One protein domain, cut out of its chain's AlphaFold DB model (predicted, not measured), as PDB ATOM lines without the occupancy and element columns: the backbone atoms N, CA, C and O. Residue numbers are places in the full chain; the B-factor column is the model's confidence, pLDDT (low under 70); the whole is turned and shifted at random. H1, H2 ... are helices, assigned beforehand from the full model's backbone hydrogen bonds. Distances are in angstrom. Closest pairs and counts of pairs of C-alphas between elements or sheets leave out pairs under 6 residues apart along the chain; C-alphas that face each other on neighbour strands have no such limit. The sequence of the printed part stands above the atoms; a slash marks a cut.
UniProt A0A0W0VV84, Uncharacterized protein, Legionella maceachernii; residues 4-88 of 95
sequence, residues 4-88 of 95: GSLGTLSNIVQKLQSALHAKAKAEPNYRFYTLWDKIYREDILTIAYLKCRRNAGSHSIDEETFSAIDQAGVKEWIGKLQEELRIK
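Overview. This is residues 4 to 88 of the 95 residues of an uncharacterized protein of Legionella maceachernii (UniProt A0A0W0VV84). This is a loose group of five helices in which the beginning of H3 sits between H1 and H5, with H1 packing on one side of it through residues 6 to 13 and H5 on another through residues 78 to 82. The rest of the long helix H1 runs away from H3 as an arm, the chain folds back from its end to the short helix H2, and H4 lies near both H3 and H5 at the far end of the long axis. Residues 25 to 31, of which 25 and 26 belong to H1, and residues 57 to 64 between H3 and H4 stick out. The printed part has 85 residues, with five named helices in the order H1, H2, H3, H4, H5 and no named strand; the class is all helix. The whole is loose, with a radius of gyration of the C-alphas of 15.2 A and spans of 44 by 31 by 25 A.

Arrangement. Begin at H1, residues 4 to 26, and look next at H3, residues 42 to 54. The two touch, and the closest C-alphas are those of Val 13 and Ile 44, 6.7 A apart. H1 touches H3 with residues 6 to 13 alone, and H3 touches H1 with residues 43 to 47 alone. Their lines stand at a steep tilt of 69.6 degrees, only just short of about perpendicular, and they run opposite ways. Between them in the chain you meet H2, residues 35 to 39, which is apart from H1. H2 and H3 are close but not clearly touching; their closest C-alphas are those of Ile 39 and Leu 45, 7.4 A apart. Further on, H4, residues 66 to 72, is close to H3 but not clearly touching it, with the closest C-alphas, those of Arg 53 and Phe 66, 6.8 A apart and a steep tilt of 48 degrees, opposite ways. Last comes H5, residues 74 to 87, which touches H3 at the C-alphas of Leu 45 and Ile 78, the closest pair, 6.6 A apart. Here H5 uses residues 78 to 82 alone and H3 residues 42 to 46 alone; their lines stand at a steep tilt of 58 degrees, opposite ways. H4 and H5 are close but not clearly touching, about perpendicular at 85 degrees, and their closest C-alphas are those of Ile 69 and Trp 77, 6.9 A apart. H2 is also close to H5 but not clearly touching it; the closest C-alphas, those of Asp 37 and Arg 86, are 7.5 A apart. H1 is apart from H4 and from H5, and H2 is apart from H4. In the backbones of H1, H2, H3, H4 and H5, every O i to N i+4 pair is within hydrogen-bond range.

Along the chain. Find C-alpha 4 at (-15.343, 10.022, -31.860); from there H1 runs 33.4 A to C-alpha 26 at (-13.572, -22.963, -26.861), with y falling along the way. H2, residues 35 to 39, measures 6.6 A. H3 starts at C-alpha 42 and reaches C-alpha 54 after 18.3 A. H4, residues 66 to 72, measures 9.8 A. H5 runs 20.0 A from C-alpha 74 to C-alpha 87 at (-34.462, -5.942, -11.170).

Size, cuts and confidence. The two C-alphas farthest apart are those of Ala 26 and Gln 71, at 45.0 A. The printed part has no cut. The link from H3 to H4, with 11 residues, is long; the links from H2 to H3 and from H4 to H5 are tight. The mean pLDDT of the printed part is 79.8, and residues 4 to 9 and 56 to 64 are under 70.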
ATOM      1  N   GLY A   4     -16.306  10.763 -32.698       52.59
ATOM      2  CA  GLY A   4     -15.343  10.022 -31.860       52.59
ATOM      3  C   GLY A   4     -15.947   9.152 -30.740       52.59
ATOM      4  O   GLY A   4     -15.354   8.146 -30.342       52.59
ATOM      5  N   SER A   5     -17.136   9.501 -30.237       55.41
ATOM      6  CA  SER A   5     -17.795   8.760 -29.146       55.41
ATOM      7  C   SER A   5     -18.418   7.450 -29.647       55.41
ATOM      8  O   SER A   5     -18.188   6.391 -29.066       55.41
ATOM      9  N   LEU A   6     -19.103   7.489 -30.795       57.44
ATOM     10  CA  LEU A   6     -19.703   6.314 -31.438       57.44
ATOM     11  C   LEU A   6     -18.659   5.265 -31.849       57.44
ATOM     12  O   LEU A   6     -18.899   4.071 -31.669       57.44
ATOM     13  N   GLY A   7     -17.491   5.689 -32.346       62.25
ATOM     14  CA  GLY A   7     -16.395   4.775 -32.693       62.25
ATOM     15  C   GLY A   7     -15.843   4.020 -31.480       62.25
ATOM     16  O   GLY A   7     -15.669   2.799 -31.522       62.25
ATOM     17  N   THR A   8     -15.645   4.729 -30.366       62.88
ATOM     18  CA  THR A   8     -15.167   4.139 -29.105       62.88
ATOM     19  C   THR A   8     -16.194   3.171 -28.521       62.88
ATOM     20  O   THR A   8     -15.853   2.051 -28.140       62.88
ATOM     21  N   LEU A   9     -17.466   3.567 -28.516       66.69
ATOM     22  CA  LEU A   9     -18.574   2.751 -28.032       66.69
ATOM     23  C   LEU A   9     -18.765   1.483 -28.891       66.69
ATOM     24  O   LEU A   9     -18.853   0.376 -28.363       66.69
ATOM     25  N   SER A  10     -18.708   1.597 -30.220       72.62
ATOM     26  CA  SER A  10     -18.779   0.446 -31.135       72.62
ATOM     27  C   SER A  10     -17.663  -0.580 -30.877       72.62
ATOM     28  O   SER A  10     -17.906  -1.789 -30.872       72.62
ATOM     29  N   ASN A  11     -16.451  -0.106 -30.561       82.00
ATOM     30  CA  ASN A  11     -15.317  -0.961 -30.208       82.00
ATOM     31  C   ASN A  11     -15.581  -1.791 -28.936       82.00
ATOM     32  O   ASN A  11     -15.162  -2.947 -28.858       82.00
ATOM     33  N   ILE A  12     -16.313  -1.242 -27.961       82.38
ATOM     34  CA  ILE A  12     -16.678  -1.943 -26.720       82.38
ATOM     35  C   ILE A  12     -17.621  -3.116 -27.010       82.38
ATOM     36  O   ILE A  12     -17.358  -4.236 -26.563       82.38
ATOM     37  N   VAL A  13     -18.677  -2.896 -27.800       84.25
ATOM     38  CA  VAL A  13     -19.604  -3.975 -28.196       84.25
ATOM     39  C   VAL A  13     -18.875  -5.045 -29.001       84.25
ATOM     40  O   VAL A  13     -19.045  -6.232 -28.730       84.25
ATOM     41  N   GLN A  14     -18.016  -4.651 -29.940       87.06
ATOM     42  CA  GLN A  14     -17.274  -5.600 -30.766       87.06
ATOM     43  C   GLN A  14     -16.278  -6.441 -29.951       87.06
ATOM     44  O   GLN A  14     -16.140  -7.646 -30.191       87.06
ATOM     45  N   LYS A  15     -15.620  -5.841 -28.951       88.19
ATOM     46  CA  LYS A  15     -14.771  -6.559 -27.988       88.19
ATOM     47  C   LYS A  15     -15.578  -7.555 -27.163       88.19
ATOM     48  O   LYS A  15     -15.160  -8.704 -27.025       88.19
ATOM     49  N   LEU A  16     -16.739  -7.139 -26.651       85.81
ATOM     50  CA  LEU A  16     -17.625  -8.012 -25.886       85.81
ATOM     51  C   LEU A  16     -18.087  -9.209 -26.729       85.81
ATOM     52  O   LEU A  16     -17.955 -10.348 -26.289       85.81
ATOM     53  N   GLN A  17     -18.562  -8.963 -27.951       88.19
ATOM     54  CA  GLN A  17     -18.996 -10.009 -28.880       88.19
ATOM     55  C   GLN A  17     -17.862 -10.982 -29.219       88.19
ATOM     56  O   GLN A  17     -18.052 -12.192 -29.125       88.19
ATOM     57  N   SER A  18     -16.670 -10.471 -29.543       90.19
ATOM     58  CA  SER A  18     -15.496 -11.300 -29.851       90.19
ATOM     59  C   SER A  18     -15.092 -12.192 -28.675       90.19
ATOM     60  O   SER A  18     -14.825 -13.377 -28.865       90.19
ATOM     61  N   ALA A  19     -15.086 -11.648 -27.453       87.75
ATOM     62  CA  ALA A  19     -14.742 -12.400 -26.248       87.75
ATOM     63  C   ALA A  19     -15.779 -13.489 -25.927       87.75
ATOM     64  O   ALA A  19     -15.409 -14.619 -25.602       87.75
ATOM     65  N   LEU A  20     -17.074 -13.169 -26.048       86.31
ATOM     66  CA  LEU A  20     -18.154 -14.140 -25.865       86.31
ATOM     67  C   LEU A  20     -18.075 -15.255 -26.912       86.31
ATOM     68  O   LEU A  20     -18.150 -16.427 -26.558       86.31
ATOM     69  N   HIS A  21     -17.858 -14.899 -28.179       87.19
ATOM     70  CA  HIS A  21     -17.723 -15.859 -29.270       87.19
ATOM     71  C   HIS A  21     -16.511 -16.781 -29.082       87.19
ATOM     72  O   HIS A  21     -16.648 -17.998 -29.186       87.19
ATOM     73  N   ALA A  22     -15.336 -16.231 -28.761       90.62
ATOM     74  CA  ALA A  22     -14.135 -17.027 -28.513       90.62
ATOM     75  C   ALA A  22     -14.343 -18.022 -27.361       90.62
ATOM     76  O   ALA A  22     -13.991 -19.192 -27.491       90.62
ATOM     77  N   LYS A  23     -14.978 -17.578 -26.268       86.25
ATOM     78  CA  LYS A  23     -15.271 -18.437 -25.118       86.25
ATOM     79  C   LYS A  23     -16.294 -19.524 -25.444       86.25
ATOM     80  O   LYS A  23     -16.057 -20.682 -25.127       86.25
ATOM     81  N   ALA A  24     -17.385 -19.176 -26.126       87.75
ATOM     82  CA  ALA A  24     -18.398 -20.143 -26.545       87.75
ATOM     83  C   ALA A  24     -17.832 -21.195 -27.514       87.75
ATOM     84  O   ALA A  24     -18.206 -22.361 -27.453       87.75
ATOM     85  N   LYS A  25     -16.902 -20.795 -28.392       89.69
ATOM     86  CA  LYS A  25     -16.235 -21.706 -29.329       89.69
ATOM     87  C   LYS A  25     -15.238 -22.641 -28.639       89.69
ATOM     88  O   LYS A  25     -15.118 -23.790 -29.051       89.69
ATOM     89  N   ALA A  26     -14.517 -22.155 -27.631       90.00
ATOM     90  CA  ALA A  26     -13.572 -22.963 -26.861       90.00
ATOM     91  C   ALA A  26     -14.281 -23.935 -25.903       90.00
ATOM     92  O   ALA A  26     -13.831 -25.062 -25.720       90.00
ATOM     93  N   GLU A  27     -15.399 -23.509 -25.317       89.12
ATOM     94  CA  GLU A  27     -16.142 -24.269 -24.316       89.12
ATOM     95  C   GLU A  27     -17.639 -24.314 -24.684       89.12
ATOM     96  O   GLU A  27     -18.435 -23.530 -24.161       89.12
ATOM     97  N   PRO A  28     -18.068 -25.236 -25.566       80.50
ATOM     98  CA  PRO A  28     -19.444 -25.270 -26.081       80.50
ATOM     99  C   PRO A  28     -20.510 -25.547 -25.009       80.50
ATOM    100  O   PRO A  28     -21.665 -25.169 -25.178       80.50
ATOM    101  N   ASN A  29     -20.126 -26.160 -23.884       83.75
ATOM    102  CA  ASN A  29     -21.016 -26.413 -22.746       83.75
ATOM    103  C   ASN A  29     -20.951 -25.308 -21.669       83.75
ATOM    104  O   ASN A  29     -21.566 -25.442 -20.610       83.75
ATOM    105  N   TYR A  30     -20.194 -24.226 -21.895       78.44
ATOM    106  CA  TYR A  30     -20.055 -23.144 -20.925       78.44
ATOM    107  C   TYR A  30     -21.314 -22.278 -20.874       78.44
ATOM    108  O   TYR A  30     -21.720 -21.654 -21.856       78.44
ATOM    109  N   ARG A  31     -21.910 -22.175 -19.686       76.25
ATOM    110  CA  ARG A  31     -23.059 -21.302 -19.439       76.25
ATOM    111  C   ARG A  31     -22.580 -19.941 -18.941       76.25
ATOM    112  O   ARG A  31     -21.931 -19.831 -17.903       76.25
ATOM    113  N   PHE A  32     -22.921 -18.877 -19.666       76.06
ATOM    114  CA  PHE A  32     -22.593 -17.510 -19.261       76.06
ATOM    115  C   PHE A  32     -23.534 -17.031 -18.149       76.06
ATOM    116  O   PHE A  32     -24.513 -16.335 -18.406       76.06
ATOM    117  N   TYR A  33     -23.218 -17.378 -16.902       70.31
ATOM    118  CA  TYR A  33     -24.004 -16.971 -15.730       70.31
ATOM    119  C   TYR A  33     -24.092 -15.445 -15.540       70.31
ATOM    120  O   TYR A  33     -25.061 -14.964 -14.970       70.31
ATOM    121  N   THR A  34     -23.132 -14.685 -16.073       78.88
ATOM    122  CA  THR A  34     -23.060 -13.213 -15.977       78.88
ATOM    123  C   THR A  34     -23.411 -12.501 -17.284       78.88
ATOM    124  O   THR A  34     -23.095 -11.324 -17.461       78.88
ATOM    125  N   LEU A  35     -24.021 -13.201 -18.253       81.62
ATOM    126  CA  LEU A  35     -24.431 -12.561 -19.508       81.62
ATOM    127  C   LEU A  35     -25.451 -11.450 -19.250       81.62
ATOM    128  O   LEU A  35     -25.357 -10.394 -19.866       81.62
ATOM    129  N   TRP A  36     -26.366 -11.674 -18.303       81.19
ATOM    130  CA  TRP A  36     -27.386 -10.702 -17.919       81.19
ATOM    131  C   TRP A  36     -26.763  -9.372 -17.472       81.19
ATOM    132  O   TRP A  36     -27.089  -8.326 -18.028       81.19
ATOM    133  N   ASP A  37     -25.752  -9.436 -16.602       83.00
ATOM    134  CA  ASP A  37     -25.027  -8.265 -16.088       83.00
ATOM    135  C   ASP A  37     -24.320  -7.454 -17.173       83.00
ATOM    136  O   ASP A  37     -24.054  -6.263 -17.017       83.00
ATOM    137  N   LYS A  38     -23.987  -8.103 -18.291       84.44
ATOM    138  CA  LYS A  38     -23.324  -7.468 -19.431       84.44
ATOM    139  C   LYS A  38     -24.312  -6.772 -20.364       84.44
ATOM    140  O   LYS A  38     -23.882  -5.880 -21.087       84.44
ATOM    141  N   ILE A  39     -25.586  -7.168 -20.367       85.19
ATOM    142  CA  ILE A  39     -26.608  -6.643 -21.283       85.19
ATOM    143  C   ILE A  39     -27.123  -5.281 -20.815       85.19
ATOM    144  O   ILE A  39     -27.241  -4.376 -21.634       85.19
ATOM    145  N   TYR A  40     -27.369  -5.105 -19.513       87.06
ATOM    146  CA  TYR A  40     -27.924  -3.855 -18.978       87.06
ATOM    147  C   TYR A  40     -26.876  -2.767 -18.695       87.06
ATOM    148  O   TYR A  40     -27.191  -1.749 -18.085       87.06
ATOM    149  N   ARG A  41     -25.613  -2.950 -19.097       89.12
ATOM    150  CA  ARG A  41     -24.596  -1.907 -18.901       89.12
ATOM    151  C   ARG A  41     -24.962  -0.653 -19.696       89.12
ATOM    152  O   ARG A  41     -25.318  -0.749 -20.870       89.12
ATOM    153  N   GLU A  42     -24.785   0.512 -19.078       87.81
ATOM    154  CA  GLU A  42     -25.108   1.820 -19.667       87.81
ATOM    155  C   GLU A  42     -24.470   2.016 -21.055       87.81
ATOM    156  O   GLU A  42     -25.125   2.485 -21.984       87.81
ATOM    157  N   ASP A  43     -23.218   1.588 -21.241       85.62
ATOM    158  CA  ASP A  43     -22.506   1.691 -22.517       85.62
ATOM    159  C   ASP A  43     -23.132   0.823 -23.622       85.62
ATOM    160  O   ASP A  43     -23.288   1.278 -24.757       85.62
ATOM    161  N   ILE A  44     -23.545  -0.401 -23.291       87.62
ATOM    162  CA  ILE A  44     -24.226  -1.317 -24.214       87.62
ATOM    163  C   ILE A  44     -25.618  -0.793 -24.581       87.62
ATOM    164  O   ILE A  44     -25.953  -0.748 -25.769       87.62
ATOM    165  N   LEU A  45     -26.400  -0.351 -23.592       89.06
ATOM    166  CA  LEU A  45     -27.739   0.206 -23.806       89.06
ATOM    167  C   LEU A  45     -27.695   1.490 -24.644       89.06
ATOM    168  O   LEU A  45     -28.494   1.654 -25.564       89.06
ATOM    169  N   THR A  46     -26.698   2.350 -24.419       88.88
ATOM    170  CA  THR A  46     -26.478   3.560 -25.228       88.88
ATOM    171  C   THR A  46     -26.249   3.219 -26.699       88.88
ATOM    172  O   THR A  46     -26.812   3.850 -27.594       88.88
ATOM    173  N   ILE A  47     -25.446   2.193 -26.984       86.31
ATOM    174  CA  ILE A  47     -25.176   1.772 -28.365       86.31
ATOM    175  C   ILE A  47     -26.415   1.161 -29.006       86.31
ATOM    176  O   ILE A  47     -26.666   1.405 -30.188       86.31
ATOM    177  N   ALA A  48     -27.175   0.368 -28.249       86.81
ATOM    178  CA  ALA A  48     -28.433  -0.194 -28.717       86.81
ATOM    179  C   ALA A  48     -29.408   0.925 -29.108       86.81
ATOM    180  O   ALA A  48     -29.875   0.934 -30.247       86.81
ATOM    181  N   TYR A  49     -29.597   1.925 -28.242       86.12
ATOM    182  CA  TYR A  49     -30.427   3.098 -28.521       86.12
ATOM    183  C   TYR A  49     -30.001   3.818 -29.807       86.12
ATOM    184  O   TYR A  49     -30.808   4.010 -30.717       86.12
ATOM    185  N   LEU A  50     -28.713   4.154 -29.937       84.88
ATOM    186  CA  LEU A  50     -28.191   4.862 -31.111       84.88
ATOM    187  C   LEU A  50     -28.363   4.058 -32.409       84.88
ATOM    188  O   LEU A  50     -28.659   4.632 -33.458       84.88
ATOM    189  N   LYS A  51     -28.193   2.730 -32.354       82.94
ATOM    190  CA  LYS A  51     -28.428   1.844 -33.503       82.94
ATOM    191  C   LYS A  51     -29.905   1.799 -33.887       82.94
ATOM    192  O   LYS A  51     -30.199   1.937 -35.072       82.94
ATOM    193  N   CYS A  52     -30.809   1.652 -32.920       82.12
ATOM    194  CA  CYS A  52     -32.252   1.655 -33.163       82.12
ATOM    195  C   CYS A  52     -32.710   2.989 -33.760       82.12
ATOM    196  O   CYS A  52     -33.364   3.002 -34.798       82.12
ATOM    197  N   ARG A  53     -32.248   4.109 -33.192       80.19
ATOM    198  CA  ARG A  53     -32.526   5.454 -33.707       80.19
ATOM    199  C   ARG A  53     -32.027   5.648 -35.140       80.19
ATOM    200  O   ARG A  53     -32.703   6.273 -35.950       80.19
ATOM    201  N   ARG A  54     -30.843   5.126 -35.485       80.06
ATOM    202  CA  ARG A  54     -30.297   5.224 -36.852       80.06
ATOM    203  C   ARG A  54     -31.087   4.393 -37.865       80.06
ATOM    204  O   ARG A  54     -31.121   4.744 -39.039       80.06
ATOM    205  N   ASN A  55     -31.710   3.310 -37.415       73.25
ATOM    206  CA  ASN A  55     -32.475   2.390 -38.248       73.25
ATOM    207  C   ASN A  55     -33.945   2.814 -38.429       73.25
ATOM    208  O   ASN A  55     -34.737   1.965 -38.813       73.25
ATOM    209  N   ALA A  56     -34.309   4.075 -38.149       64.56
ATOM    210  CA  ALA A  56     -35.669   4.635 -38.159       64.56
ATOM    211  C   ALA A  56     -36.463   4.410 -39.471       64.56
ATOM    212  O   ALA A  56     -36.686   5.328 -40.257       64.56
ATOM    213  N   GLY A  57     -36.904   3.176 -39.707       53.19
ATOM    214  CA  GLY A  57     -37.471   2.714 -40.966       53.19
ATOM    215  C   GLY A  57     -38.343   1.478 -40.782       53.19
ATOM    216  O   GLY A  57     -38.037   0.425 -41.325       53.19
ATOM    217  N   SER A  58     -39.399   1.619 -39.983       42.22
ATOM    218  CA  SER A  58     -40.735   1.022 -40.142       42.22
ATOM    219  C   SER A  58     -41.492   1.264 -38.838       42.22
ATOM    220  O   SER A  58     -41.004   0.906 -37.771       42.22
ATOM    221  N   HIS A  59     -42.645   1.920 -38.946       50.94
ATOM    222  CA  HIS A  59     -43.554   2.288 -37.863       50.94
ATOM    223  C   HIS A  59     -43.738   1.126 -36.884       50.94
ATOM    224  O   HIS A  59     -44.195   0.062 -37.299       50.94
ATOM    225  N   SER A  60     -43.410   1.334 -35.612       49.06
ATOM    226  CA  SER A  60     -43.950   0.481 -34.560       49.06
ATOM    227  C   SER A  60     -44.847   1.308 -33.659       49.06
ATOM    228  O   SER A  60     -44.695   2.525 -33.547       49.06
ATOM    229  N   ILE A  61     -45.834   0.610 -33.122       44.50
ATOM    230  CA  ILE A  61     -47.026   1.052 -32.399       44.50
ATOM    231  C   ILE A  61     -46.658   1.539 -30.977       44.50
ATOM    232  O   ILE A  61     -47.434   1.427 -30.041       44.50
ATOM    233  N   ASP A  62     -45.474   2.122 -30.797       54.97
ATOM    234  CA  ASP A  62     -44.968   2.483 -29.476       54.97
ATOM    235  C   ASP A  62     -45.429   3.891 -29.069       54.97
ATOM    236  O   ASP A  62     -45.205   4.881 -29.771       54.97
ATOM    237  N   GLU A  63     -46.027   3.988 -27.880       57.75
ATOM    238  CA  GLU A  63     -46.378   5.251 -27.213       57.75
ATOM    239  C   GLU A  63     -45.133   6.105 -26.878       57.75
ATOM    240  O   GLU A  63     -45.242   7.307 -26.624       57.75
ATOM    241  N   GLU A  64     -43.931   5.519 -26.937       67.50
ATOM    242  CA  GLU A  64     -42.662   6.162 -26.597       67.50
ATOM    243  C   GLU A  64     -41.771   6.340 -27.841       67.50
ATOM    244  O   GLU A  64     -40.953   5.501 -28.217       67.50
ATOM    245  N   THR A  65     -41.941   7.470 -28.530       75.69
ATOM    246  CA  THR A  65     -41.140   7.793 -29.724       75.69
ATOM    247  C   THR A  65     -39.709   8.213 -29.363       75.69
ATOM    248  O   THR A  65     -39.481   8.857 -28.339       75.69
ATOM    249  N   PHE A  66     -38.738   7.989 -30.262       78.00
ATOM    250  CA  PHE A  66     -37.365   8.513 -30.098       78.00
ATOM    251  C   PHE A  66     -37.325  10.030 -29.840       78.00
ATOM    252  O   PHE A  66     -36.459  10.509 -29.118       78.00
ATOM    253  N   SER A  67     -38.274  10.783 -30.407       77.62
ATOM    254  CA  SER A  67     -38.404  12.227 -30.170       77.62
ATOM    255  C   SER A  67     -38.809  12.539 -28.724       77.62
ATOM    256  O   SER A  67     -38.249  13.446 -28.112       77.62
ATOM    257  N   ALA A  68     -39.737  11.764 -28.152       79.62
ATOM    258  CA  ALA A  68     -40.138  11.894 -26.752       79.62
ATOM    259  C   ALA A  68     -38.986  11.531 -25.799       79.62
ATOM    260  O   ALA A  68     -38.750  12.243 -24.825       79.62
ATOM    261  N   ILE A  69     -38.209  10.492 -26.124       82.31
ATOM    262  CA  ILE A  69     -37.025  10.086 -25.349       82.31
ATOM    263  C   ILE A  69     -35.919  11.150 -25.423       82.31
ATOM    264  O   ILE A  69     -35.305  11.479 -24.408       82.31
ATOM    265  N   ASP A  70     -35.677  11.735 -26.600       80.12
ATOM    266  CA  ASP A  70     -34.702  12.820 -26.761       80.12
ATOM    267  C   ASP A  70     -35.116  14.078 -25.957       80.12
ATOM    268  O   ASP A  70     -34.241  14.766 -25.429       80.12
ATOM    269  N   GLN A  71     -36.422  14.357 -25.813       81.88
ATOM    270  CA  GLN A  71     -36.949  15.466 -24.996       81.88
ATOM    271  C   GLN A  71     -36.899  15.189 -23.488       81.88
ATOM    272  O   GLN A  71     -36.566  16.088 -22.719       81.88
ATOM    273  N   ALA A  72     -37.225  13.964 -23.067       79.75
ATOM    274  CA  ALA A  72     -37.181  13.548 -21.666       79.75
ATOM    275  C   ALA A  72     -35.743  13.347 -21.158       79.75
ATOM    276  O   ALA A  72     -35.478  13.507 -19.973       79.75
ATOM    277  N   GLY A  73     -34.806  13.039 -22.059       87.31
ATOM    278  CA  GLY A  73     -33.397  12.831 -21.754       87.31
ATOM    279  C   GLY A  73     -32.987  11.367 -21.892       87.31
ATOM    280  O   GLY A  73     -33.279  10.522 -21.048       87.31
ATOM    281  N   VAL A  74     -32.189  11.080 -22.925       87.00
ATOM    282  CA  VAL A  74     -31.704   9.724 -23.253       87.00
ATOM    283  C   VAL A  74     -30.979   9.058 -22.080       87.00
ATOM    284  O   VAL A  74     -31.129   7.861 -21.860       87.00
ATOM    285  N   LYS A  75     -30.192   9.818 -21.309       87.88
ATOM    286  CA  LYS A  75     -29.434   9.266 -20.178       87.88
ATOM    287  C   LYS A  75     -30.349   8.791 -19.047       87.88
ATOM    288  O   LYS A  75     -30.115   7.727 -18.482       87.88
ATOM    289  N   GLU A  76     -31.378   9.569 -18.726       88.88
ATOM    290  CA  GLU A  76     -32.342   9.227 -17.677       88.88
ATOM    291  C   GLU A  76     -33.183   8.020 -18.094       88.88
ATOM    292  O   GLU A  76     -33.360   7.085 -17.314       88.88
ATOM    293  N   TRP A  77     -33.592   7.988 -19.364       89.88
ATOM    294  CA  TRP A  77     -34.295   6.852 -19.949       89.88
ATOM    295  C   TRP A  77     -33.453   5.566 -19.929       89.88
ATOM    296  O   TRP A  77     -33.925   4.531 -19.459       89.88
ATOM    297  N   ILE A  78     -32.177   5.626 -20.336       91.00
ATOM    298  CA  ILE A  78     -31.251   4.482 -20.248       91.00
ATOM    299  C   ILE A  78     -31.075   4.027 -18.798       91.00
ATOM    300  O   ILE A  78     -31.030   2.825 -18.548       91.00
ATOM    301  N   GLY A  79     -30.993   4.956 -17.842       91.19
ATOM    302  CA  GLY A  79     -30.890   4.629 -16.418       91.19
ATOM    303  C   GLY A  79     -32.120   3.886 -15.893       91.19
ATOM    304  O   GLY A  79     -31.979   2.892 -15.180       91.19
ATOM    305  N   LYS A  80     -33.323   4.313 -16.294       90.44
ATOM    306  CA  LYS A  80     -34.577   3.624 -15.960       90.44
ATOM    307  C   LYS A  80     -34.622   2.221 -16.572       90.44
ATOM    308  O   LYS A  80     -34.853   1.254 -15.851       90.44
ATOM    309  N   LEU A  81     -34.305   2.100 -17.862       89.88
ATOM    310  CA  LEU A  81     -34.250   0.816 -18.564       89.88
ATOM    311  C   LEU A  81     -33.212  -0.134 -17.944       89.88
ATOM    312  O   LEU A  81     -33.461  -1.327 -17.781       89.88
ATOM    313  N   GLN A  82     -32.041   0.388 -17.572       92.44
ATOM    314  CA  GLN A  82     -31.009  -0.373 -16.873       92.44
ATOM    315  C   GLN A  82     -31.539  -0.939 -15.557       92.44
ATOM    316  O   GLN A  82     -31.305  -2.113 -15.267       92.44
ATOM    317  N   GLU A  83     -32.234  -0.123 -14.764       91.62
ATOM    318  CA  GLU A  83     -32.786  -0.558 -13.487       91.62
ATOM    319  C   GLU A  83     -33.855  -1.633 -13.687       91.62
ATOM    320  O   GLU A  83     -33.744  -2.693 -13.078       91.62
ATOM    321  N   GLU A  84     -34.806  -1.428 -14.601       91.19
ATOM    322  CA  GLU A  84     -35.851  -2.406 -14.940       91.19
ATOM    323  C   GLU A  84     -35.266  -3.757 -15.380       91.19
ATOM    324  O   GLU A  84     -35.711  -4.818 -14.932       91.19
ATOM    325  N   LEU A  85     -34.219  -3.744 -16.210       90.12
ATOM    326  CA  LEU A  85     -33.504  -4.957 -16.613       90.12
ATOM    327  C   LEU A  85     -32.739  -5.591 -15.442       90.12
ATOM    328  O   LEU A  85     -32.712  -6.819 -15.308       90.12
ATOM    329  N   ARG A  86     -32.134  -4.781 -14.567       88.94
ATOM    330  CA  ARG A  86     -31.390  -5.253 -13.390       88.94
ATOM    331  C   ARG A  86     -32.311  -5.956 -12.393       88.94
ATOM    332  O   ARG A  86     -31.968  -7.041 -11.921       88.94
ATOM    333  N   ILE A  87     -33.471  -5.370 -12.094       92.25
ATOM    334  CA  ILE A  87     -34.462  -5.942 -11.170       92.25
ATOM    335  C   ILE A  87     -35.414  -6.938 -11.849       92.25
ATOM    336  O   ILE A  87     -36.242  -7.541 -11.170       92.25
ATOM    337  N   LYS A  88     -35.247  -7.169 -13.160       87.25
ATOM    338  CA  LYS A  88     -36.030  -8.104 -13.986       87.25
ATOM    339  C   LYS A  88     -37.527  -7.776 -14.041       87.25
ATOM    340  O   LYS A  88     -38.348  -8.685 -14.107       87.25
TER     341      LYS A  88